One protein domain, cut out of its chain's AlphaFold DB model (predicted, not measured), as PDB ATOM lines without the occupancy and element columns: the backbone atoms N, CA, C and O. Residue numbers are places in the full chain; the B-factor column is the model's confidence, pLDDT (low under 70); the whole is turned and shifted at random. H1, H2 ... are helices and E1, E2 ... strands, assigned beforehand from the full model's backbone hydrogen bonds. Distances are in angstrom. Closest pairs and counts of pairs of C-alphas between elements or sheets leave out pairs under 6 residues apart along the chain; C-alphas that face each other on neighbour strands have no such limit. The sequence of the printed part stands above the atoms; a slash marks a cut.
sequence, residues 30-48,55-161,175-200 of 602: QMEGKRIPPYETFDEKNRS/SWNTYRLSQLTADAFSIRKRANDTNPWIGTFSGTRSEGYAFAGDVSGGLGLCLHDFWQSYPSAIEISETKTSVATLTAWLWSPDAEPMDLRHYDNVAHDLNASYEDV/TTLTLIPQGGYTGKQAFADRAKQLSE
ATOM      1  N   GLN A  30      88.471  64.287  79.934       92.38
ATOM      2  CA  GLN A  30      87.522  63.173  80.064       92.38
ATOM      3  C   GLN A  30      87.208  62.862  81.537       92.38
ATOM      4  O   GLN A  30      86.051  62.659  81.899       92.38
ATOM      5  N   MET A  31      88.222  62.843  82.409       92.69
ATOM      6  CA  MET A  31      88.040  62.571  83.841       92.69
ATOM      7  C   MET A  31      87.299  63.696  84.580       92.69
ATOM      8  O   MET A  31      86.626  63.416  85.577       92.69
ATOM      9  N   GLU A  32      87.396  64.928  84.079       93.44
ATOM     10  CA  GLU A  32      86.639  66.111  84.508       93.44
ATOM     11  C   GLU A  32      85.209  66.152  83.933       93.44
ATOM     12  O   GLU A  32      84.434  67.024  84.308       93.44
ATOM     13  N   GLY A  33      84.838  65.219  83.045       93.56
ATOM     14  CA  GLY A  33      83.509  65.188  82.425       93.56
ATOM     15  C   GLY A  33      83.311  66.212  81.305       93.56
ATOM     16  O   GLY A  33      82.184  66.569  80.974       93.56
ATOM     17  N   LYS A  34      84.396  66.696  80.694       94.38
ATOM     18  CA  LYS A  34      84.328  67.579  79.524       94.38
ATOM     19  C   LYS A  34      84.107  66.765  78.252       94.38
ATOM     20  O   LYS A  34      84.635  65.662  78.098       94.38
ATOM     21  N   ARG A  35      83.354  67.337  77.308       94.31
ATOM     22  CA  ARG A  35      83.177  66.756  75.973       94.31
ATOM     23  C   ARG A  35      84.515  66.753  75.236       94.31
ATOM     24  O   ARG A  35      85.089  67.809  74.996       94.31
ATOM     25  N   ILE A  36      84.985  65.563  74.876       93.12
ATOM     26  CA  ILE A  36      86.171  65.393  74.034       93.12
ATOM     27  C   ILE A  36      85.824  65.643  72.553       93.12
ATOM     28  O   ILE A  36      84.660  65.467  72.176       93.12
ATOM     29  N   PRO A  37      86.797  66.059  71.719       94.44
ATOM     30  CA  PRO A  37      86.579  66.257  70.288       94.44
ATOM     31  C   PRO A  37      86.011  65.004  69.591       94.44
ATOM     32  O   PRO A  37      86.301  63.886  70.026       94.44
ATOM     33  N   PRO A  38      85.205  65.164  68.525       94.00
ATOM     34  CA  PRO A  38      84.638  64.035  67.793       94.00
ATOM     35  C   PRO A  38      85.718  63.272  67.009       94.00
ATOM     36  O   PRO A  38      86.779  63.817  66.695       94.00
ATOM     37  N   TYR A  39      85.453  62.001  66.699       93.56
ATOM     38  CA  TYR A  39      86.414  61.050  66.120       93.56
ATOM     39  C   TYR A  39      87.128  61.585  64.863       93.56
ATOM     40  O   TYR A  39      88.329  61.388  64.682       93.56
ATOM     41  N   GLU A  40      86.411  62.325  64.022       96.69
ATOM     42  CA  GLU A  40      86.879  62.870  62.745       96.69
ATOM     43  C   GLU A  40      87.943  63.963  62.905       96.69
ATOM     44  O   GLU A  40      88.646  64.278  61.947       96.69
ATOM     45  N   THR A  41      88.078  64.543  64.101       95.12
ATOM     46  CA  THR A  41      89.083  65.582  64.385       95.12
ATOM     47  C   THR A  41      90.471  65.018  64.676       95.12
ATOM     48  O   THR A  41      91.445  65.770  64.686       95.12
ATOM     49  N   PHE A  42      90.583  63.706  64.900       94.38
ATOM     50  CA  PHE A  42      91.845  63.045  65.207       94.38
ATOM     51  C   PHE A  42      92.602  62.624  63.937       94.38
ATOM     52  O   PHE A  42      92.019  62.194  62.938       94.38
ATOM     53  N   ASP A  43      93.935  62.697  63.991       95.00
ATOM     54  CA  ASP A  43      94.796  62.166  62.931       95.00
ATOM     55  C   ASP A  43      94.655  60.635  62.785       95.00
ATOM     56  O   ASP A  43      94.043  59.948  63.606       95.00
ATOM     57  N   GLU A  44      95.193  60.080  61.697       96.19
ATOM     58  CA  GLU A  44      95.101  58.643  61.398       96.19
ATOM     59  C   GLU A  44      95.672  57.769  62.526       96.19
ATOM     60  O   GLU A  44      95.094  56.742  62.884       96.19
ATOM     61  N   LYS A  45      96.773  58.212  63.142       94.88
ATOM     62  CA  LYS A  45      97.419  57.499  64.245       94.88
ATOM     63  C   LYS A  45      96.503  57.408  65.466       94.88
ATOM     64  O   LYS A  45      96.344  56.326  66.024       94.88
ATOM     65  N   ASN A  46      95.917  58.520  65.903       92.12
ATOM     66  CA  ASN A  46      95.040  58.546  67.070       92.12
ATOM     67  C   ASN A  46      93.718  57.819  66.801       92.12
ATOM     68  O   ASN A  46      93.249  57.106  67.683       92.12
ATOM     69  N   ARG A  47      93.162  57.913  65.586       95.06
ATOM     70  CA  ARG A  47      92.000  57.106  65.175       95.06
ATOM     71  C   ARG A  47      92.287  55.607  65.254       95.06
ATOM     72  O   ARG A  47      91.541  54.887  65.907       95.06
ATOM     73  N   SER A  48      93.434  55.169  64.732       96.06
ATOM     74  CA  SER A  48      93.886  53.779  64.857       96.06
ATOM     75  C   SER A  48      94.007  53.329  66.321       96.06
ATOM     76  O   SER A  48      93.637  52.204  66.650       96.06
ATOM     77  N   SER A  55      86.828  48.525  74.834       94.19
ATOM     78  CA  SER A  55      85.549  49.079  75.267       94.19
ATOM     79  C   SER A  55      84.893  48.143  76.279       94.19
ATOM     80  O   SER A  55      84.826  46.930  76.075       94.19
ATOM     81  N   TRP A  56      84.417  48.702  77.386       96.44
ATOM     82  CA  TRP A  56      83.874  47.947  78.516       96.44
ATOM     83  C   TRP A  56      82.350  47.987  78.467       96.44
ATOM     84  O   TRP A  56      81.804  49.079  78.347       96.44
ATOM     85  N   ASN A  57      81.694  46.823  78.525       97.38
ATOM     86  CA  ASN A  57      80.229  46.714  78.454       97.38
ATOM     87  C   ASN A  57      79.558  46.759  79.821       97.38
ATOM     88  O   ASN A  57      78.443  47.255  79.942       97.38
ATOM     89  N   THR A  58      80.216  46.176  80.824       97.94
ATOM     90  CA  THR A  58      79.592  45.931  82.122       97.94
ATOM     91  C   THR A  58      80.535  46.303  83.254       97.94
ATOM     92  O   THR A  58      81.729  45.990  83.198       97.94
ATOM     93  N   TYR A  59      79.988  46.929  84.289       97.88
ATOM     94  CA  TYR A  59      80.634  47.297  85.542       97.88
ATOM     95  C   TYR A  59      79.778  46.813  86.705       97.88
ATOM     96  O   TYR A  59      78.558  46.892  86.633       97.88
ATOM     97  N   ARG A  60      80.404  46.362  87.789       97.50
ATOM     98  CA  ARG A  60      79.694  45.916  88.987       97.50
ATOM     99  C   ARG A  60      80.419  46.353  90.244       97.50
ATOM    100  O   ARG A  60      81.621  46.119  90.366       97.50
ATOM    101  N   LEU A  61      79.675  46.970  91.151       97.81
ATOM    102  CA  LEU A  61      80.030  47.233  92.537       97.81
ATOM    103  C   LEU A  61      79.374  46.145  93.395       97.81
ATOM    104  O   LEU A  61      78.151  46.089  93.443       97.81
ATOM    105  N   SER A  62      80.165  45.306  94.063       97.69
ATOM    106  CA  SER A  62      79.664  44.251  94.958       97.69
ATOM    107  C   SER A  62      80.102  44.535  96.394       97.69
ATOM    108  O   SER A  62      81.302  44.663  96.641       97.69
ATOM    109  N   GLN A  63      79.157  44.583  97.332       98.25
ATOM    110  CA  GLN A  63      79.373  44.720  98.775       98.25
ATOM    111  C   GLN A  63      78.800  43.468  99.448       98.25
ATOM    112  O   GLN A  63      77.603  43.374  99.706       98.25
ATOM    113  N   LEU A  64      79.657  42.462  99.640       97.50
ATOM    114  CA  LEU A  64      79.250  41.128 100.112       97.50
ATOM    115  C   LEU A  64      79.423  40.950 101.624       97.50
ATOM    116  O   LEU A  64      78.929  39.979 102.183       97.50
ATOM    117  N   THR A  65      80.112  41.882 102.279       97.88
ATOM    118  CA  THR A  65      80.229  41.986 103.738       97.88
ATOM    119  C   THR A  65      80.010  43.438 104.153       97.88
ATOM    120  O   THR A  65      80.097  44.337 103.313       97.88
ATOM    121  N   ALA A  66      79.800  43.700 105.445       97.69
ATOM    122  CA  ALA A  66      79.691  45.066 105.971       97.69
ATOM    123  C   ALA A  66      80.992  45.889 105.867       97.69
ATOM    124  O   ALA A  66      80.972  47.104 106.050       97.69
ATOM    125  N   ASP A  67      82.137  45.249 105.604       97.81
ATOM    126  CA  ASP A  67      83.459  45.875 105.727       97.81
ATOM    127  C   ASP A  67      84.283  45.855 104.431       97.81
ATOM    128  O   ASP A  67      85.398  46.379 104.429       97.81
ATOM    129  N   ALA A  68      83.776  45.273 103.336       97.50
ATOM    130  CA  ALA A  68      84.482  45.269 102.056       97.50
ATOM    131  C   ALA A  68      83.563  45.313 100.827       97.50
ATOM    132  O   ALA A  68      82.622  44.523 100.693       97.50
ATOM    133  N   PHE A  69      83.930  46.162  99.862       97.81
ATOM    134  CA  PHE A  69      83.381  46.133  98.509       97.81
ATOM    135  C   PHE A  69      84.462  45.905  97.453       97.81
ATOM    136  O   PHE A  69      85.645  46.183  97.660       97.81
ATOM    137  N   SER A  70      84.039  45.463  96.269       97.44
ATOM    138  CA  SER A  70      84.873  45.390  95.068       97.44
ATOM    139  C   SER A  70      84.183  46.029  93.864       97.44
ATOM    140  O   SER A  70      82.959  46.011  93.765       97.44
ATOM    141  N   ILE A  71      84.972  46.589  92.941       97.38
ATOM    142  CA  ILE A  71      84.496  47.050  91.633       97.38
ATOM    143  C   ILE A  71      85.190  46.248  90.537       97.38
ATOM    144  O   ILE A  71      86.420  46.239  90.422       97.38
ATOM    145  N   ARG A  72      84.388  45.600  89.693       97.19
ATOM    146  CA  ARG A  72      84.852  44.797  88.556       97.19
ATOM    147  C   ARG A  72      84.204  45.282  87.265       97.19
ATOM    148  O   ARG A  72      83.168  45.940  87.284       97.19
ATOM    149  N   LYS A  73      84.824  44.965  86.130       97.50
ATOM    150  CA  LYS A  73      84.294  45.242  84.791       97.50
ATOM    151  C   LYS A  73      84.613  44.122  83.810       97.50
ATOM    152  O   LYS A  73      85.571  43.379  84.019       97.50
ATOM    153  N   ARG A  74      83.866  44.034  82.713       97.12
ATOM    154  CA  ARG A  74      84.135  43.109  81.600       97.12
ATOM    155  C   ARG A  74      83.866  43.764  80.248       97.12
ATOM    156  O   ARG A  74      83.069  44.695  80.135       97.12
ATOM    157  N   ALA A  75      84.582  43.301  79.226       96.88
ATOM    158  CA  ALA A  75      84.464  43.836  77.870       96.88
ATOM    159  C   ALA A  75      83.187  43.356  77.166       96.88
ATOM    160  O   ALA A  75      82.551  44.141  76.468       96.88
ATOM    161  N   ASN A  76      82.807  42.093  77.375       95.56
ATOM    162  CA  ASN A  76      81.594  41.442  76.872       95.56
ATOM    163  C   ASN A  76      81.148  40.369  77.873       95.56
ATOM    164  O   ASN A  76      81.928  39.989  78.749       95.56
ATOM    165  N   ASP A  77      79.947  39.823  77.695       92.81
ATOM    166  CA  ASP A  77      79.382  38.803  78.591       92.81
ATOM    167  C   ASP A  77      80.139  37.472  78.578       92.81
ATOM    168  O   ASP A  77      80.152  36.752  79.572       92.81
ATOM    169  N   THR A  78      80.828  37.179  77.477       95.38
ATOM    170  CA  THR A  78      81.677  35.991  77.305       95.38
ATOM    171  C   THR A  78      83.124  36.209  77.757       95.38
ATOM    172  O   THR A  78      83.953  35.308  77.642       95.38
ATOM    173  N   ASN A  79      83.460  37.398  78.269       96.94
ATOM    174  CA  ASN A  79      84.781  37.712  78.805       96.94
ATOM    175  C   ASN A  79      84.781  37.707  80.342       96.94
ATOM    176  O   ASN A  79      83.753  37.981  80.966       96.94
ATOM    177  N   PRO A  80      85.938  37.440  80.975       96.56
ATOM    178  CA  PRO A  80      86.029  37.415  82.427       96.56
ATOM    179  C   PRO A  80      85.785  38.797  83.042       96.56
ATOM    180  O   PRO A  80      86.136  39.834  82.473       96.56
ATOM    181  N   TRP A  81      85.259  38.787  84.264       95.88
ATOM    182  CA  TRP A  81      85.288  39.944  85.147       95.88
ATOM    183  C   TRP A  81      86.724  40.231  85.585       95.88
ATOM    184  O   TRP A  81      87.387  39.380  86.178       95.88
ATOM    185  N   ILE A  82      87.190  41.452  85.336       95.62
ATOM    186  CA  ILE A  82      88.502  41.933  85.763       95.62
ATOM    187  C   ILE A  82      88.360  43.141  86.684       95.62
ATOM    188  O   ILE A  82      87.393  43.898  86.608       95.62
ATOM    189  N   GLY A  83      89.349  43.352  87.541       89.12
ATOM    190  CA  GLY A  83      89.386  44.492  88.448       89.12
ATOM    191  C   GLY A  83      90.043  44.116  89.762       89.12
ATOM    192  O   GLY A  83      89.802  43.035  90.292       89.12
ATOM    193  N   THR A  84      90.879  45.020  90.256       86.88
ATOM    194  CA  THR A  84      91.552  44.931  91.559       86.88
ATOM    195  C   THR A  84      91.093  46.040  92.503       86.88
ATOM    196  O   THR A  84      91.663  46.205  93.575       86.88
ATOM    197  N   PHE A  85      90.098  46.837  92.098       93.81
ATOM    198  CA  PHE A  85      89.608  47.931  92.920       93.81
ATOM    199  C   PHE A  85      88.725  47.374  94.031       93.81
ATOM    200  O   PHE A  85      87.696  46.754  93.761       93.81
ATOM    201  N   SER A  86      89.128  47.628  95.266       95.75
ATOM    202  CA  SER A  86      88.365  47.331  96.466       95.75
ATOM    203  C   SER A  86      88.449  48.501  97.435       95.75
ATOM    204  O   SER A  86      89.327  49.362  97.342       95.75
ATOM    205  N   GLY A  87      87.503  48.533  98.357       96.81
ATOM    206  CA  GLY A  87      87.486  49.447  99.486       96.81
ATOM    207  C   GLY A  87      86.715  48.810 100.630       96.81
ATOM    208  O   GLY A  87      86.433  47.613 100.593       96.81
ATOM    209  N   THR A  88      86.377  49.603 101.643       97.88
ATOM    210  CA  THR A  88      85.685  49.096 102.830       97.88
ATOM    211  C   THR A  88      84.168  49.182 102.682       97.88
ATOM    212  O   THR A  88      83.494  48.181 102.449       97.88
ATOM    213  N   ARG A  89      83.618  50.394 102.744       97.50
ATOM    214  CA  ARG A  89      82.173  50.647 102.759       97.50
ATOM    215  C   ARG A  89      81.793  51.603 101.647       97.50
ATOM    216  O   ARG A  89      82.241  52.747 101.636       97.50
ATOM    217  N   SER A  90      81.013  51.117 100.692       96.50
ATOM    218  CA  SER A  90      80.481  51.953  99.622       96.50
ATOM    219  C   SER A  90      79.182  52.624 100.057       96.50
ATOM    220  O   SER A  90      78.332  51.992 100.671       96.50
ATOM    221  N   GLU A  91      78.997  53.881  99.664       95.38
ATOM    222  CA  GLU A  91      77.757  54.641  99.873       95.38
ATOM    223  C   GLU A  91      76.604  54.195  98.952       95.38
ATOM    224  O   GLU A  91      75.537  54.797  98.968       95.38
ATOM    225  N   GLY A  92      76.805  53.167  98.115       96.44
ATOM    226  CA  GLY A  92      75.727  52.604  97.297       96.44
ATOM    227  C   GLY A  92      75.267  53.497  96.149       96.44
ATOM    228  O   GLY A  92      74.110  53.427  95.749       96.44
ATOM    229  N   TYR A  93      76.148  54.346  95.614       97.31
ATOM    230  CA  TYR A  93      75.821  55.252  94.514       97.31
ATOM    231  C   TYR A  93      76.494  54.849  93.196       97.31
ATOM    232  O   TYR A  93      77.694  54.564  93.143       97.31
ATOM    233  N   ALA A  94      75.728  54.887  92.108       97.31
ATOM    234  CA  ALA A  94      76.199  54.673  90.747       97.31
ATOM    235  C   ALA A  94      75.587  55.695  89.784       97.31
ATOM    236  O   ALA A  94      74.489  56.198  90.003       97.31
ATOM    237  N   PHE A  95      76.290  55.975  88.689       97.25
ATOM    238  CA  PHE A  95      75.811  56.843  87.614       97.25
ATOM    239  C   PHE A  95      76.053  56.177  86.262       97.25
ATOM    240  O   PHE A  95      77.173  55.744  85.979       97.25
ATOM    241  N   ALA A  96      75.017  56.139  85.426       96.94
ATOM    242  CA  ALA A  96      75.085  55.695  84.042       96.94
ATOM    243  C   ALA A  96      74.688  56.851  83.114       96.94
ATOM    244  O   ALA A  96      73.579  57.380  83.200       96.94
ATOM    245  N   GLY A  97      75.602  57.252  82.234       95.25
ATOM    246  CA  GLY A  97      75.408  58.370  81.318       95.25
ATOM    247  C   GLY A  97      76.726  58.894  80.763       95.25
ATOM    248  O   GLY A  97      77.793  58.325  81.007       95.25
ATOM    249  N   ASP A  98      76.647  59.997  80.032       92.94
ATOM    250  CA  ASP A  98      77.789  60.677  79.428       92.94
ATOM    251  C   ASP A  98      77.819  62.164  79.828       92.94
ATOM    252  O   ASP A  98      77.314  62.549  80.879       92.94
ATOM    253  N   VAL A  99      78.456  63.015  79.022       94.25
ATOM    254  CA  VAL A  99      78.552  64.468  79.264       94.25
ATOM    255  C   VAL A  99      77.303  65.254  78.830       94.25
ATOM    256  O   VAL A  99      77.295  66.478  78.922       94.25
ATOM    257  N   SER A 100      76.285  64.588  78.280       93.75
ATOM    258  CA  SER A 100      75.010  65.182  77.847       93.75
ATOM    259  C   SER A 100      73.820  64.819  78.725       93.75
ATOM    260  O   SER A 100      72.798  65.501  78.671       93.75
ATOM    261  N   GLY A 101      73.934  63.759  79.521       96.00
ATOM    262  CA  GLY A 101      72.866  63.331  80.408       96.00
ATOM    263  C   GLY A 101      73.130  61.965  81.020       96.00
ATOM    264  O   GLY A 101      74.032  61.235  80.606       96.00
ATOM    265  N   GLY A 102      72.327  61.614  82.015       96.12
ATOM    266  CA  GLY A 102      72.330  60.278  82.592       96.12
ATOM    267  C   GLY A 102      71.429  60.142  83.806       96.12
ATOM    268  O   GLY A 102      70.706  61.068  84.184       96.12
ATOM    269  N   LEU A 103      71.515  58.975  84.431       97.38
ATOM    270  CA  LEU A 103      70.769  58.615  85.626       97.38
ATOM    271  C   LEU A 103      71.734  58.197  86.736       97.38
ATOM    272  O   LEU A 103      72.566  57.307  86.555       97.38
ATOM    273  N   GLY A 104      71.604  58.843  87.890       96.62
ATOM    274  CA  GLY A 104      72.175  58.374  89.147       96.62
ATOM    275  C   GLY A 104      71.194  57.467  89.881       96.62
ATOM    276  O   GLY A 104      69.991  57.726  89.866       96.62
ATOM    277  N   LEU A 105      71.713  56.443  90.546       97.25
ATOM    278  CA  LEU A 105      70.981  55.582  91.467       97.25
ATOM    279  C   LEU A 105      71.752  55.526  92.779       97.25
ATOM    280  O   LEU A 105      72.938  55.201  92.777       97.25
ATOM    281  N   CYS A 106      71.072  55.822  93.880       97.06
ATOM    282  CA  CYS A 106      71.539  55.517  95.225       97.06
ATOM    283  C   CYS A 106      70.659  54.418  95.815       97.06
ATOM    284  O   CYS A 106      69.435  54.556  95.844       97.06
ATOM    285  N   LEU A 107      71.291  53.332  96.246       97.00
ATOM    286  CA  LEU A 107      70.700  52.320  97.105       97.00
ATOM    287  C   LEU A 107      71.078  52.684  98.543       97.00
ATOM    288  O   LEU A 107      72.256  52.635  98.897       97.00
ATOM    289  N   HIS A 108      70.095  53.100  99.339       95.69
ATOM    290  CA  HIS A 108      70.325  53.509 100.724       95.69
ATOM    291  C   HIS A 108      70.713  52.312 101.588       95.69
ATOM    292  O   HIS A 108      70.370  51.172 101.273       95.69
ATOM    293  N   ASP A 109      71.468  52.577 102.656       95.62
ATOM    294  CA  ASP A 109      71.962  51.557 103.588       95.62
ATOM    295  C   ASP A 109      72.720  50.403 102.913       95.62
ATOM    296  O   ASP A 109      72.666  49.260 103.360       95.62
ATOM    297  N   PHE A 110      73.428  50.694 101.817       97.44
ATOM    298  CA  PHE A 110      74.022  49.694 100.926       97.44
ATOM    299  C   PHE A 110      74.965  48.710 101.620       97.44
ATOM    300  O   PHE A 110      74.851  47.499 101.441       97.44
ATOM    301  N   TRP A 111      75.918  49.218 102.405       97.94
ATOM    302  CA  TRP A 111      76.864  48.363 103.121       97.94
ATOM    303  C   TRP A 111      76.290  47.835 104.429       97.94
ATOM    304  O   TRP A 111      76.629  46.723 104.832       97.94
ATOM    305  N   GLN A 112      75.383  48.586 105.053       98.12
ATOM    306  CA  GLN A 112      74.667  48.149 106.242       98.12
ATOM    307  C   GLN A 112      73.727  46.982 105.932       98.12
ATOM    308  O   GLN A 112      73.567  46.103 106.765       98.12
ATOM    309  N   SER A 113      73.158  46.925 104.729       97.50
ATOM    310  CA  SER A 113      72.198  45.911 104.270       97.50
ATOM    311  C   SER A 113      72.832  44.858 103.359       97.50
ATOM    312  O   SER A 113      72.149  44.271 102.520       97.50
ATOM    313  N   TYR A 114      74.142  44.619 103.485       98.38
ATOM    314  CA  TYR A 114      74.830  43.593 102.697       98.38
ATOM    315  C   TYR A 114      74.118  42.217 102.814       98.38
ATOM    316  O   TYR A 114      73.526  41.919 103.854       98.38
ATOM    317  N   PRO A 115      74.186  41.344 101.794       98.38
ATOM    318  CA  PRO A 115      74.941  41.484 100.554       98.38
ATOM    319  C   PRO A 115      74.168  42.239  99.463       98.38
ATOM    320  O   PRO A 115      73.127  41.789  99.000       98.38
ATOM    321  N   SER A 116      74.730  43.338  98.965       97.81
ATOM    322  CA  SER A 116      74.118  44.173  97.922       97.81
ATOM    323  C   SER A 116      75.079  44.407  96.753       97.81
ATOM    324  O   SER A 116      76.305  44.321  96.895       97.81
ATOM    325  N   ALA A 117      74.539  44.697  95.568       98.25
ATOM    326  CA  ALA A 117      75.347  45.060  94.407       98.25
ATOM    327  C   ALA A 117      74.665  46.101  93.515       98.25
ATOM    328  O   ALA A 117      73.443  46.173  93.441       98.25
ATOM    329  N   ILE A 118      75.461  46.887  92.791       98.44
ATOM    330  CA  ILE A 118      74.974  47.747  91.708       98.44
ATOM    331  C   ILE A 118      75.732  47.392  90.435       98.44
ATOM    332  O   ILE A 118      76.965  47.365  90.421       98.44
ATOM    333  N   GLU A 119      75.000  47.113  89.364       98.19
ATOM    334  CA  GLU A 119      75.544  46.747  88.062       98.19
ATOM    335  C   GLU A 119      75.128  47.764  86.996       98.19
ATOM    336  O   GLU A 119      73.989  48.221  86.966       98.19
ATOM    337  N   ILE A 120      76.064  48.113  86.116       98.25
ATOM    338  CA  ILE A 120      75.812  48.891  84.904       98.25
ATOM    339  C   ILE A 120      76.191  48.011  83.722       98.25
ATOM    340  O   ILE A 120      77.352  47.615  83.631       98.25
ATOM    341  N   SER A 121      75.258  47.716  82.825       97.81
ATOM    342  CA  SER A 121      75.470  46.876  81.640       97.81
ATOM    343  C   SER A 121      75.066  47.597  80.351       97.81
ATOM    344  O   SER A 121      74.534  48.709  80.386       97.81
ATOM    345  N   GLU A 122      75.369  46.989  79.200       97.00
ATOM    346  CA  GLU A 122      75.070  47.528  77.868       97.00
ATOM    347  C   GLU A 122      75.668  48.919  77.585       97.00
ATOM    348  O   GLU A 122      75.184  49.661  76.730       97.00
ATOM    349  N   THR A 123      76.779  49.279  78.245       96.62
ATOM    350  CA  THR A 123      77.382  50.626  78.152       96.62
ATOM    351  C   THR A 123      78.069  50.924  76.818       96.62
ATOM    352  O   THR A 123      78.605  52.015  76.635       96.62
ATOM    353  N   LYS A 124      78.101  49.959  75.894       94.62
ATOM    354  CA  LYS A 124      78.589  50.140  74.514       94.62
ATOM    355  C   LYS A 124      77.462  50.347  73.504       94.62
ATOM    356  O   LYS A 124      77.740  50.524  72.322       94.62
ATOM    357  N   THR A 125      76.212  50.252  73.945       94.00
ATOM    358  CA  THR A 125      75.036  50.414  73.091       94.00
ATOM    359  C   THR A 125      74.447  51.816  73.259       94.00
ATOM    360  O   THR A 125      74.970  52.639  74.010       94.00
ATOM    361  N   SER A 126      73.346  52.102  72.563       93.12
ATOM    362  CA  SER A 126      72.584  53.337  72.765       93.12
ATOM    363  C   SER A 126      71.789  53.365  74.077       93.12
ATOM    364  O   SER A 126      71.297  54.428  74.448       93.12
ATOM    365  N   VAL A 127      71.641  52.230  74.773       95.31
ATOM    366  CA  VAL A 127      70.854  52.107  76.008       95.31
ATOM    367  C   VAL A 127      71.644  51.312  77.045       95.31
ATOM    368  O   VAL A 127      71.793  50.100  76.932       95.31
ATOM    369  N   ALA A 128      72.116  51.990  78.090       96.06
ATOM    370  CA  ALA A 128      72.697  51.320  79.249       96.06
ATOM    371  C   ALA A 128      71.597  50.837  80.208       96.06
ATOM    372  O   ALA A 128      70.564  51.492  80.362       96.06
ATOM    373  N   THR A 129      71.846  49.727  80.898       97.19
ATOM    374  CA  THR A 129      70.984  49.221  81.976       97.19
ATOM    375  C   THR A 129      71.667  49.441  83.321       97.19
ATOM    376  O   THR A 129      72.863  49.194  83.456       97.19
ATOM    377  N   LEU A 130      70.910  49.909  84.315       97.62
ATOM    378  CA  LEU A 130      71.360  50.119  85.690       97.62
ATOM    379  C   LEU A 130      70.534  49.222  86.617       97.62
ATOM    380  O   LEU A 130      69.321  49.395  86.716       97.62
ATOM    381  N   THR A 131      71.186  48.275  87.286       98.06
ATOM    382  CA  THR A 131      70.543  47.259  88.133       98.06
ATOM    383  C   THR A 131      71.000  47.415  89.577       98.06
ATOM    384  O   THR A 131      72.198  47.374  89.851       98.06
ATOM    385  N   ALA A 132      70.052  47.543  90.505       98.06
ATOM    386  CA  ALA A 132      70.304  47.487  91.942       98.06
ATOM    387  C   ALA A 132      69.874  46.120  92.487       98.06
ATOM    388  O   ALA A 132      68.697  45.764  92.452       98.06
ATOM    389  N   TRP A 133      70.836  45.351  92.981       98.25
ATOM    390  CA  TRP A 133      70.625  44.058  93.614       98.25
ATOM    391  C   TRP A 133      70.507  44.249  95.121       98.25
ATOM    392  O   TRP A 133      71.511  44.498  95.790       98.25
ATOM    393  N   LEU A 134      69.285  44.105  95.637       97.56
ATOM    394  CA  LEU A 134      69.013  44.116  97.079       97.56
ATOM    395  C   LEU A 134      69.627  42.894  97.779       97.56
ATOM    396  O   LEU A 134      70.144  43.002  98.883       97.56
ATOM    397  N   TRP A 135      69.617  41.752  97.085       97.88
ATOM    398  CA  TRP A 135      70.415  40.575  97.406       97.88
ATOM    399  C   TRP A 135      71.338  40.281  96.229       97.88
ATOM    400  O   TRP A 135      70.875  40.009  95.118       97.88
ATOM    401  N   SER A 136      72.645  40.375  96.448       97.31
ATOM    402  CA  SER A 136      73.627  40.156  95.386       97.31
ATOM    403  C   SER A 136      73.618  38.699  94.896       97.31
ATOM    404  O   SER A 136      73.718  37.791  95.718       97.31
ATOM    405  N   PRO A 137      73.619  38.442  93.575       95.19
ATOM    406  CA  PRO A 137      73.780  37.090  93.033       95.19
ATOM    407  C   PRO A 137      75.188  36.508  93.252       95.19
ATOM    408  O   PRO A 137      75.409  35.334  92.981       95.19
ATOM    409  N   ASP A 138      76.147  37.318  93.720       94.44
ATOM    410  CA  ASP A 138      77.474  36.842  94.134       94.44
ATOM    411  C   ASP A 138      77.497  36.328  95.589       94.44
ATOM    412  O   ASP A 138      78.544  35.879  96.054       94.44
ATOM    413  N   ALA A 139      76.396  36.468  96.332       96.50
ATOM    414  CA  ALA A 139      76.274  35.942  97.685       96.50
ATOM    415  C   ALA A 139      75.746  34.503  97.680       96.50
ATOM    416  O   ALA A 139      75.222  34.016  96.676       96.50
ATOM    417  N   GLU A 140      75.849  33.842  98.831       96.31
ATOM    418  CA  GLU A 140      75.160  32.574  99.055       96.31
ATOM    419  C   GLU A 140      73.641  32.729  98.844       96.31
ATOM    420  O   GLU A 140      73.094  33.828  99.020       96.31
ATOM    421  N   PRO A 141      72.926  31.654  98.470       96.69
ATOM    422  CA  PRO A 141      71.473  31.668  98.457       96.69
ATOM    423  C   PRO A 141      70.912  32.049  99.831       96.69
ATOM    424  O   PRO A 141      71.395  31.592 100.864       96.69
ATOM    425  N   MET A 142      69.866  32.872  99.836       96.69
ATOM    426  CA  MET A 142      69.176  33.260 101.061       96.69
ATOM    427  C   MET A 142      68.506  32.036 101.704       96.69
ATOM    428  O   MET A 142      67.623  31.423 101.103       96.69
ATOM    429  N   ASP A 143      68.906  31.708 102.932       96.75
ATOM    430  CA  ASP A 143      68.327  30.630 103.731       96.75
ATOM    431  C   ASP A 143      67.660  31.204 104.982       96.75
ATOM    432  O   ASP A 143      68.320  31.792 105.833       96.75
ATOM    433  N   LEU A 144      66.337  31.058 105.061       97.25
ATOM    434  CA  LEU A 144      65.503  31.605 106.137       97.25
ATOM    435  C   LEU A 144      64.868  30.510 107.005       97.25
ATOM    436  O   LEU A 144      63.935  30.773 107.770       97.25
ATOM    437  N   ARG A 145      65.318  29.260 106.848       96.44
ATOM    438  CA  ARG A 145      64.868  28.140 107.680       96.44
ATOM    439  C   ARG A 145      65.300  28.361 109.132       96.44
ATOM    440  O   ARG A 145      66.171  29.179 109.416       96.44
ATOM    441  N   HIS A 146      64.678  27.628 110.052       95.25
ATOM    442  CA  HIS A 146      65.114  27.623 111.445       95.25
ATOM    443  C   HIS A 146      66.602  27.241 111.543       95.25
ATOM    444  O   HIS A 146      67.082  26.414 110.765       95.25
ATOM    445  N   TYR A 147      67.321  27.850 112.487       94.12
ATOM    446  CA  TYR A 147      68.780  27.734 112.589       94.12
ATOM    447  C   TYR A 147      69.260  26.336 113.022       94.12
ATOM    448  O   TYR A 147      70.444  26.023 112.901       94.12
ATOM    449  N   ASP A 148      68.350  25.497 113.517       94.12
ATOM    450  CA  ASP A 148      68.611  24.124 113.946       94.12
ATOM    451  C   ASP A 148      67.456  23.195 113.516       94.12
ATOM    452  O   ASP A 148      66.321  23.624 113.319       94.12
ATOM    453  N   ASN A 149      67.723  21.897 113.396       91.00
ATOM    454  CA  ASN A 149      66.692  20.874 113.200       91.00
ATOM    455  C   ASN A 149      66.075  20.400 114.529       91.00
ATOM    456  O   ASN A 149      65.189  19.543 114.522       91.00
ATOM    457  N   VAL A 150      66.551  20.923 115.663       91.31
ATOM    458  CA  VAL A 150      66.040  20.649 117.008       91.31
ATOM    459  C   VAL A 150      65.504  21.940 117.631       91.31
ATOM    460  O   VAL A 150      66.129  22.992 117.542       91.31
ATOM    461  N   ALA A 151      64.333  21.846 118.259       89.44
ATOM    462  CA  ALA A 151      63.761  22.910 119.077       89.44
ATOM    463  C   ALA A 151      64.484  22.979 120.430       89.44
ATOM    464  O   ALA A 151      64.578  21.954 121.113       89.44
ATOM    465  N   HIS A 152      64.938  24.163 120.844       90.19
ATOM    466  CA  HIS A 152      65.459  24.371 122.195       90.19
ATOM    467  C   HIS A 152      64.361  24.973 123.079       90.19
ATOM    468  O   HIS A 152      63.521  25.747 122.619       90.19
ATOM    469  N   ASP A 153      64.313  24.560 124.346       90.62
ATOM    470  CA  ASP A 153      63.238  24.953 125.261       90.62
ATOM    471  C   ASP A 153      63.564  26.207 126.096       90.62
ATOM    472  O   ASP A 153      64.698  26.700 126.154       90.62
ATOM    473  N   LEU A 154      62.542  26.712 126.795       93.31
ATOM    474  CA  LEU A 154      62.618  27.965 127.545       93.31
ATOM    475  C   LEU A 154      63.612  27.890 128.710       93.31
ATOM    476  O   LEU A 154      64.193  28.909 129.087       93.31
ATOM    477  N   ASN A 155      63.820  26.703 129.284       94.25
ATOM    478  CA  ASN A 155      64.742  26.510 130.400       94.25
ATOM    479  C   ASN A 155      66.195  26.440 129.920       94.25
ATOM    480  O   ASN A 155      67.086  26.924 130.618       94.25
ATOM    481  N   ALA A 156      66.433  25.840 128.753       93.25
ATOM    482  CA  ALA A 156      67.765  25.641 128.200       93.25
ATOM    483  C   ALA A 156      68.317  26.905 127.527       93.25
ATOM    484  O   ALA A 156      69.458  27.291 127.784       93.25
ATOM    485  N   SER A 157      67.521  27.557 126.678       95.06
ATOM    486  CA  SER A 157      67.995  28.633 125.794       95.06
ATOM    487  C   SER A 157      67.097  29.869 125.791       95.06
ATOM    488  O   SER A 157      67.292  30.770 124.977       95.06
ATOM    489  N   TYR A 158      66.124  29.946 126.705       96.81
ATOM    490  CA  TYR A 158      65.138  31.031 126.750       96.81
ATOM    491  C   TYR A 158      64.300  31.141 125.460       96.81
ATOM    492  O   TYR A 158      63.744  32.196 125.143       96.81
ATOM    493  N   GLU A 159      64.178  30.031 124.738       94.62
ATOM    494  CA  GLU A 159      63.463  29.885 123.476       94.62
ATOM    495  C   GLU A 159      62.131  29.145 123.660       94.62
ATOM    496  O   GLU A 159      61.988  28.304 124.536       94.62
ATOM    497  N   ASP A 160      61.131  29.462 122.842       93.38
ATOM    498  CA  ASP A 160      59.835  28.774 122.851       93.38
ATOM    499  C   ASP A 160      59.485  28.319 121.429       93.38
ATOM    500  O   ASP A 160      58.531  28.820 120.837       93.38
ATOM    501  N   VAL A 161      60.305  27.451 120.816       91.88
ATOM    502  CA  VAL A 161      60.006  26.904 119.478       91.88
ATOM    503  C   VAL A 161      58.750  26.053 119.540       91.88
ATOM    504  O   VAL A 161      58.591  25.180 120.392       91.88
ATOM    505  N   THR A 175      63.254  48.797 101.416       96.38
ATOM    506  CA  THR A 175      64.542  49.351 100.982       96.38
ATOM    507  C   THR A 175      64.310  50.606 100.159       96.38
ATOM    508  O   THR A 175      63.492  50.610  99.240       96.38
ATOM    509  N   THR A 176      65.049  51.666 100.477       95.19
ATOM    510  CA  THR A 176      64.916  52.960  99.807       95.19
ATOM    511  C   THR A 176      65.899  53.061  98.645       95.19
ATOM    512  O   THR A 176      67.096  52.806  98.791       95.19
ATOM    513  N   LEU A 177      65.400  53.487  97.485       95.44
ATOM    514  CA  LEU A 177      66.219  53.848  96.330       95.44
ATOM    515  C   LEU A 177      65.937  55.294  95.930       95.44
ATOM    516  O   LEU A 177      64.791  55.738  95.926       95.44
ATOM    517  N   THR A 178      66.974  56.024  95.530       96.19
ATOM    518  CA  THR A 178      66.831  57.365  94.956       96.19
ATOM    519  C   THR A 178      67.355  57.381  93.529       96.19
ATOM    520  O   THR A 178      68.528  57.100  93.283       96.19
ATOM    521  N   LEU A 179      66.477  57.733  92.587       96.12
ATOM    522  CA  LEU A 179      66.789  57.887  91.167       96.12
ATOM    523  C   LEU A 179      66.924  59.371  90.824       96.12
ATOM    524  O   LEU A 179      66.060  60.175  91.168       96.12
ATOM    525  N   ILE A 180      68.015  59.742  90.155       95.56
ATOM    526  CA  ILE A 180      68.406  61.145  89.982       95.56
ATOM    527  C   ILE A 180      68.783  61.397  88.526       95.56
ATOM    528  O   ILE A 180      69.918  61.104  88.128       95.56
ATOM    529  N   PRO A 181      67.875  61.975  87.726       96.50
ATOM    530  CA  PRO A 181      68.223  62.496  86.414       96.50
ATOM    531  C   PRO A 181      69.289  63.587  86.552       96.50
ATOM    532  O   PRO A 181      69.170  64.485  87.386       96.50
ATOM    533  N   GLN A 182      70.344  63.511  85.748       94.94
ATOM    534  CA  GLN A 182      71.454  64.465  85.770       94.94
ATOM    535  C   GLN A 182      71.785  64.931  84.357       94.94
ATOM    536  O   GLN A 182      71.653  64.175  83.397       94.94
ATOM    537  N   GLY A 183      72.278  66.167  84.242       95.62
ATOM    538  CA  GLY A 183      72.716  66.756  82.968       95.62
ATOM    539  C   GLY A 183      73.993  66.139  82.383       95.62
ATOM    540  O   GLY A 183      74.441  66.562  81.324       95.62
ATOM    541  N   GLY A 184      74.580  65.155  83.066       95.38
ATOM    542  CA  GLY A 184      75.763  64.422  82.638       95.38
ATOM    543  C   GLY A 184      76.781  64.258  83.762       95.38
ATOM    544  O   GLY A 184      76.611  64.776  84.866       95.38
ATOM    545  N   TYR A 185      77.858  63.534  83.479       95.56
ATOM    546  CA  TYR A 185      78.983  63.383  84.393       95.56
ATOM    547  C   TYR A 185      79.809  64.676  84.454       95.56
ATOM    548  O   TYR A 185      80.346  65.118  83.442       95.56
ATOM    549  N   THR A 186      79.964  65.251  85.649       94.06
ATOM    550  CA  THR A 186      80.667  66.529  85.882       94.06
ATOM    551  C   THR A 186      81.938  66.366  86.725       94.06
ATOM    552  O   THR A 186      82.309  67.247  87.501       94.06
ATOM    553  N   GLY A 187      82.597  65.210  86.613       94.50
ATOM    554  CA  GLY A 187      83.854  64.924  87.302       94.50
ATOM    555  C   GLY A 187      83.705  64.217  88.656       94.50
ATOM    556  O   GLY A 187      82.619  64.072  89.217       94.50
ATOM    557  N   LYS A 188      84.842  63.750  89.188       94.50
ATOM    558  CA  LYS A 188      84.890  62.882  90.380       94.50
ATOM    559  C   LYS A 188      84.413  63.560  91.661       94.50
ATOM    560  O   LYS A 188      83.774  62.899  92.468       94.50
ATOM    561  N   GLN A 189      84.741  64.840  91.844       95.00
ATOM    562  CA  GLN A 189      84.370  65.587  93.047       95.00
ATOM    563  C   GLN A 189      82.847  65.681  93.163       95.00
ATOM    564  O   GLN A 189      82.286  65.233  94.152       95.00
ATOM    565  N   ALA A 190      82.178  66.125  92.096       94.50
ATOM    566  CA  ALA A 190      80.721  66.199  92.049       94.50
ATOM    567  C   ALA A 190      80.047  64.827  92.239       94.50
ATOM    568  O   ALA A 190      79.017  64.738  92.902       94.50
ATOM    569  N   PHE A 191      80.633  63.752  91.692       95.19
ATOM    570  CA  PHE A 191      80.151  62.386  91.924       95.19
ATOM    571  C   PHE A 191      80.244  61.990  93.407       95.19
ATOM    572  O   PHE A 191      79.281  61.457  93.950       95.19
ATOM    573  N   ALA A 192      81.380  62.260  94.057       94.56
ATOM    574  CA  ALA A 192      81.596  61.942  95.468       94.56
ATOM    575  C   ALA A 192      80.705  62.784  96.393       94.56
ATOM    576  O   ALA A 192      80.074  62.239  97.291       94.56
ATOM    577  N   ASP A 193      80.588  64.087  96.132       94.56
ATOM    578  CA  ASP A 193      79.716  64.980  96.900       94.56
ATOM    579  C   ASP A 193      78.252  64.545  96.798       94.56
ATOM    580  O   ASP A 193      77.523  64.578  97.785       94.56
ATOM    581  N   ARG A 194      77.824  64.078  95.616       94.12
ATOM    582  CA  ARG A 194      76.477  63.538  95.422       94.12
ATOM    583  C   ARG A 194      76.258  62.242  96.198       94.12
ATOM    584  O   ARG A 194      75.215  62.112  96.827       94.12
ATOM    585  N   ALA A 195      77.201  61.303  96.136       94.06
ATOM    586  CA  ALA A 195      77.110  60.042  96.872       94.06
ATOM    587  C   ALA A 195      76.989  60.295  98.385       94.06
ATOM    588  O   ALA A 195      76.067  59.783  99.017       94.06
ATOM    589  N   LYS A 196      77.818  61.202  98.915       92.69
ATOM    590  CA  LYS A 196      77.785  61.622 100.317       92.69
ATOM    591  C   LYS A 196      76.482  62.323 100.701       92.69
ATOM    592  O   LYS A 196      75.897  62.024 101.733       92.69
ATOM    593  N   GLN A 197      76.005  63.251  99.872       92.44
ATOM    594  CA  GLN A 197      74.755  63.966 100.139       92.44
ATOM    595  C   GLN A 197      73.557  63.011 100.247       92.44
ATOM    596  O   GLN A 197      72.628  63.281 100.998       92.44
ATOM    597  N   LEU A 198      73.562  61.923  99.476       91.00
ATOM    598  CA  LEU A 198      72.486  60.932  99.476       91.00
ATOM    599  C   LEU A 198      72.615  59.917 100.612       91.00
ATOM    600  O   LEU A 198      71.603  59.365 101.017       91.00
ATOM    601  N   SER A 199      73.827  59.674 101.118       84.56
ATOM    602  CA  SER A 199      74.072  58.754 102.233       84.56
ATOM    603  C   SER A 199      73.857  59.396 103.614       84.56
ATOM    604  O   SER A 199      73.825  58.694 104.628       84.56
ATOM    605  N   GLU A 200      73.711  60.723 103.683       81.81
ATOM    606  CA  GLU A 200      73.444  61.469 104.915       81.81
ATOM    607  C   GLU A 200      71.932  61.740 105.111       81.81
ATOM    608  O   GLU A 200      71.248  62.144 104.170       81.81
TER     609      GLU A 200
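This is residues 30 to 48, 55 to 161 and 175 to 200 of the 602 residues of an uncharacterized protein of Bacteroides intestinalis CAG:315 (UniProt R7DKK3). Two antiparallel sheets form a partly face to face sandwich: a five-stranded one, E3-E2-E1-E6-E7, has E4 and E5 of a three-stranded one, E4-E5-E8, over its E6 and E7, and H3 packs on the smaller sheet. Two tails leave this body at opposite ends and make the length: residues 134 to 153 lead to the tiny H2, and the stretch 30 to 43 leads to H1, where residues 40 to 46 stick out. The printed part has 152 residues, with three named helices and eight named strands in the order H1 E1 E2 E3 E4 E5 E6 E7 H2 E8 H3. The class is mixed, with 70 residues, under half, in named elements. The whole is loose, with a radius of gyration of the C-alphas of 20.8 A and spans of 81 by 37 by 25 A.

The larger sheet, twisted, holds E1, residues 58 to 65, E2, 68 to 74, E3, 82 to 87, E6, 116 to 121, and E7, 129 to 133. E1, E2 and E3 form a meander, each strand the antiparallel neighbour of the one before. Within hydrogen-bond range are N 60 and O 72, 2.8 A apart across E1 and E2, N 71 and O 85, 2.8 A apart across E2 and E3, N 61 and O 118, 2.8 A apart across E1 and E6, and N 119 and O 131, 2.9 A apart across E6 and E7. The other sheet holds E4, residues 93 to 97, E5, 102 to 107, and E8, 177 to 182. Here N 94 and O 105 are 2.9 A apart across E4 and E5, and N 104 and O 180 are 2.8 A apart across E5 and E8. The parts of the two sheets that face each other are 10.6 A centre to centre, with best planes 16 degrees apart. The closest C-alphas of E4 and E6 are those of Ala 96 and Ile 120, 6.9 A apart. H3, residues 188 to 199, is on the sheet E4-E5-E8, giving two layers, a helix on one face of a sheet. Its height over the sheet is 9.3 A, and it runs slantwise to the strands, at 43 degrees to E4 on the local plane. Its closest C-alpha pair with E4 is Ala 195 and Tyr 93, 5.5 A. H1, residues 44 to 48, and H2, residues 154 to 157, are on neither sheet and apart from each other. Every O i to N i+4 pair is within hydrogen-bond range in H1 and H3; H2 is too short for one.

H1 begins at C-alpha 44, (95.101, 58.643, 61.398). E1 measures 22.0 A from first to last C-alpha, E2 20.6 A, E5, E6 and H3 16.6 A each. H2 begins at C-alpha 154, (62.618, 27.965, 127.545), and H3 ends at C-alpha 199, (74.072, 58.754, 102.233).

The C-alphas of Asp 43 and Asn 155, the two farthest apart, are 82.0 A from each other. Residues 49 to 54 and 162 to 174 are not printed, with gaps of 14.1 A and 29.4 A between the C-alphas across the cuts. Of the links printed whole, E7 to H2 is long, with 20 residues. The mean pLDDT of the printed part is 95.4, and no printed residue is under 70.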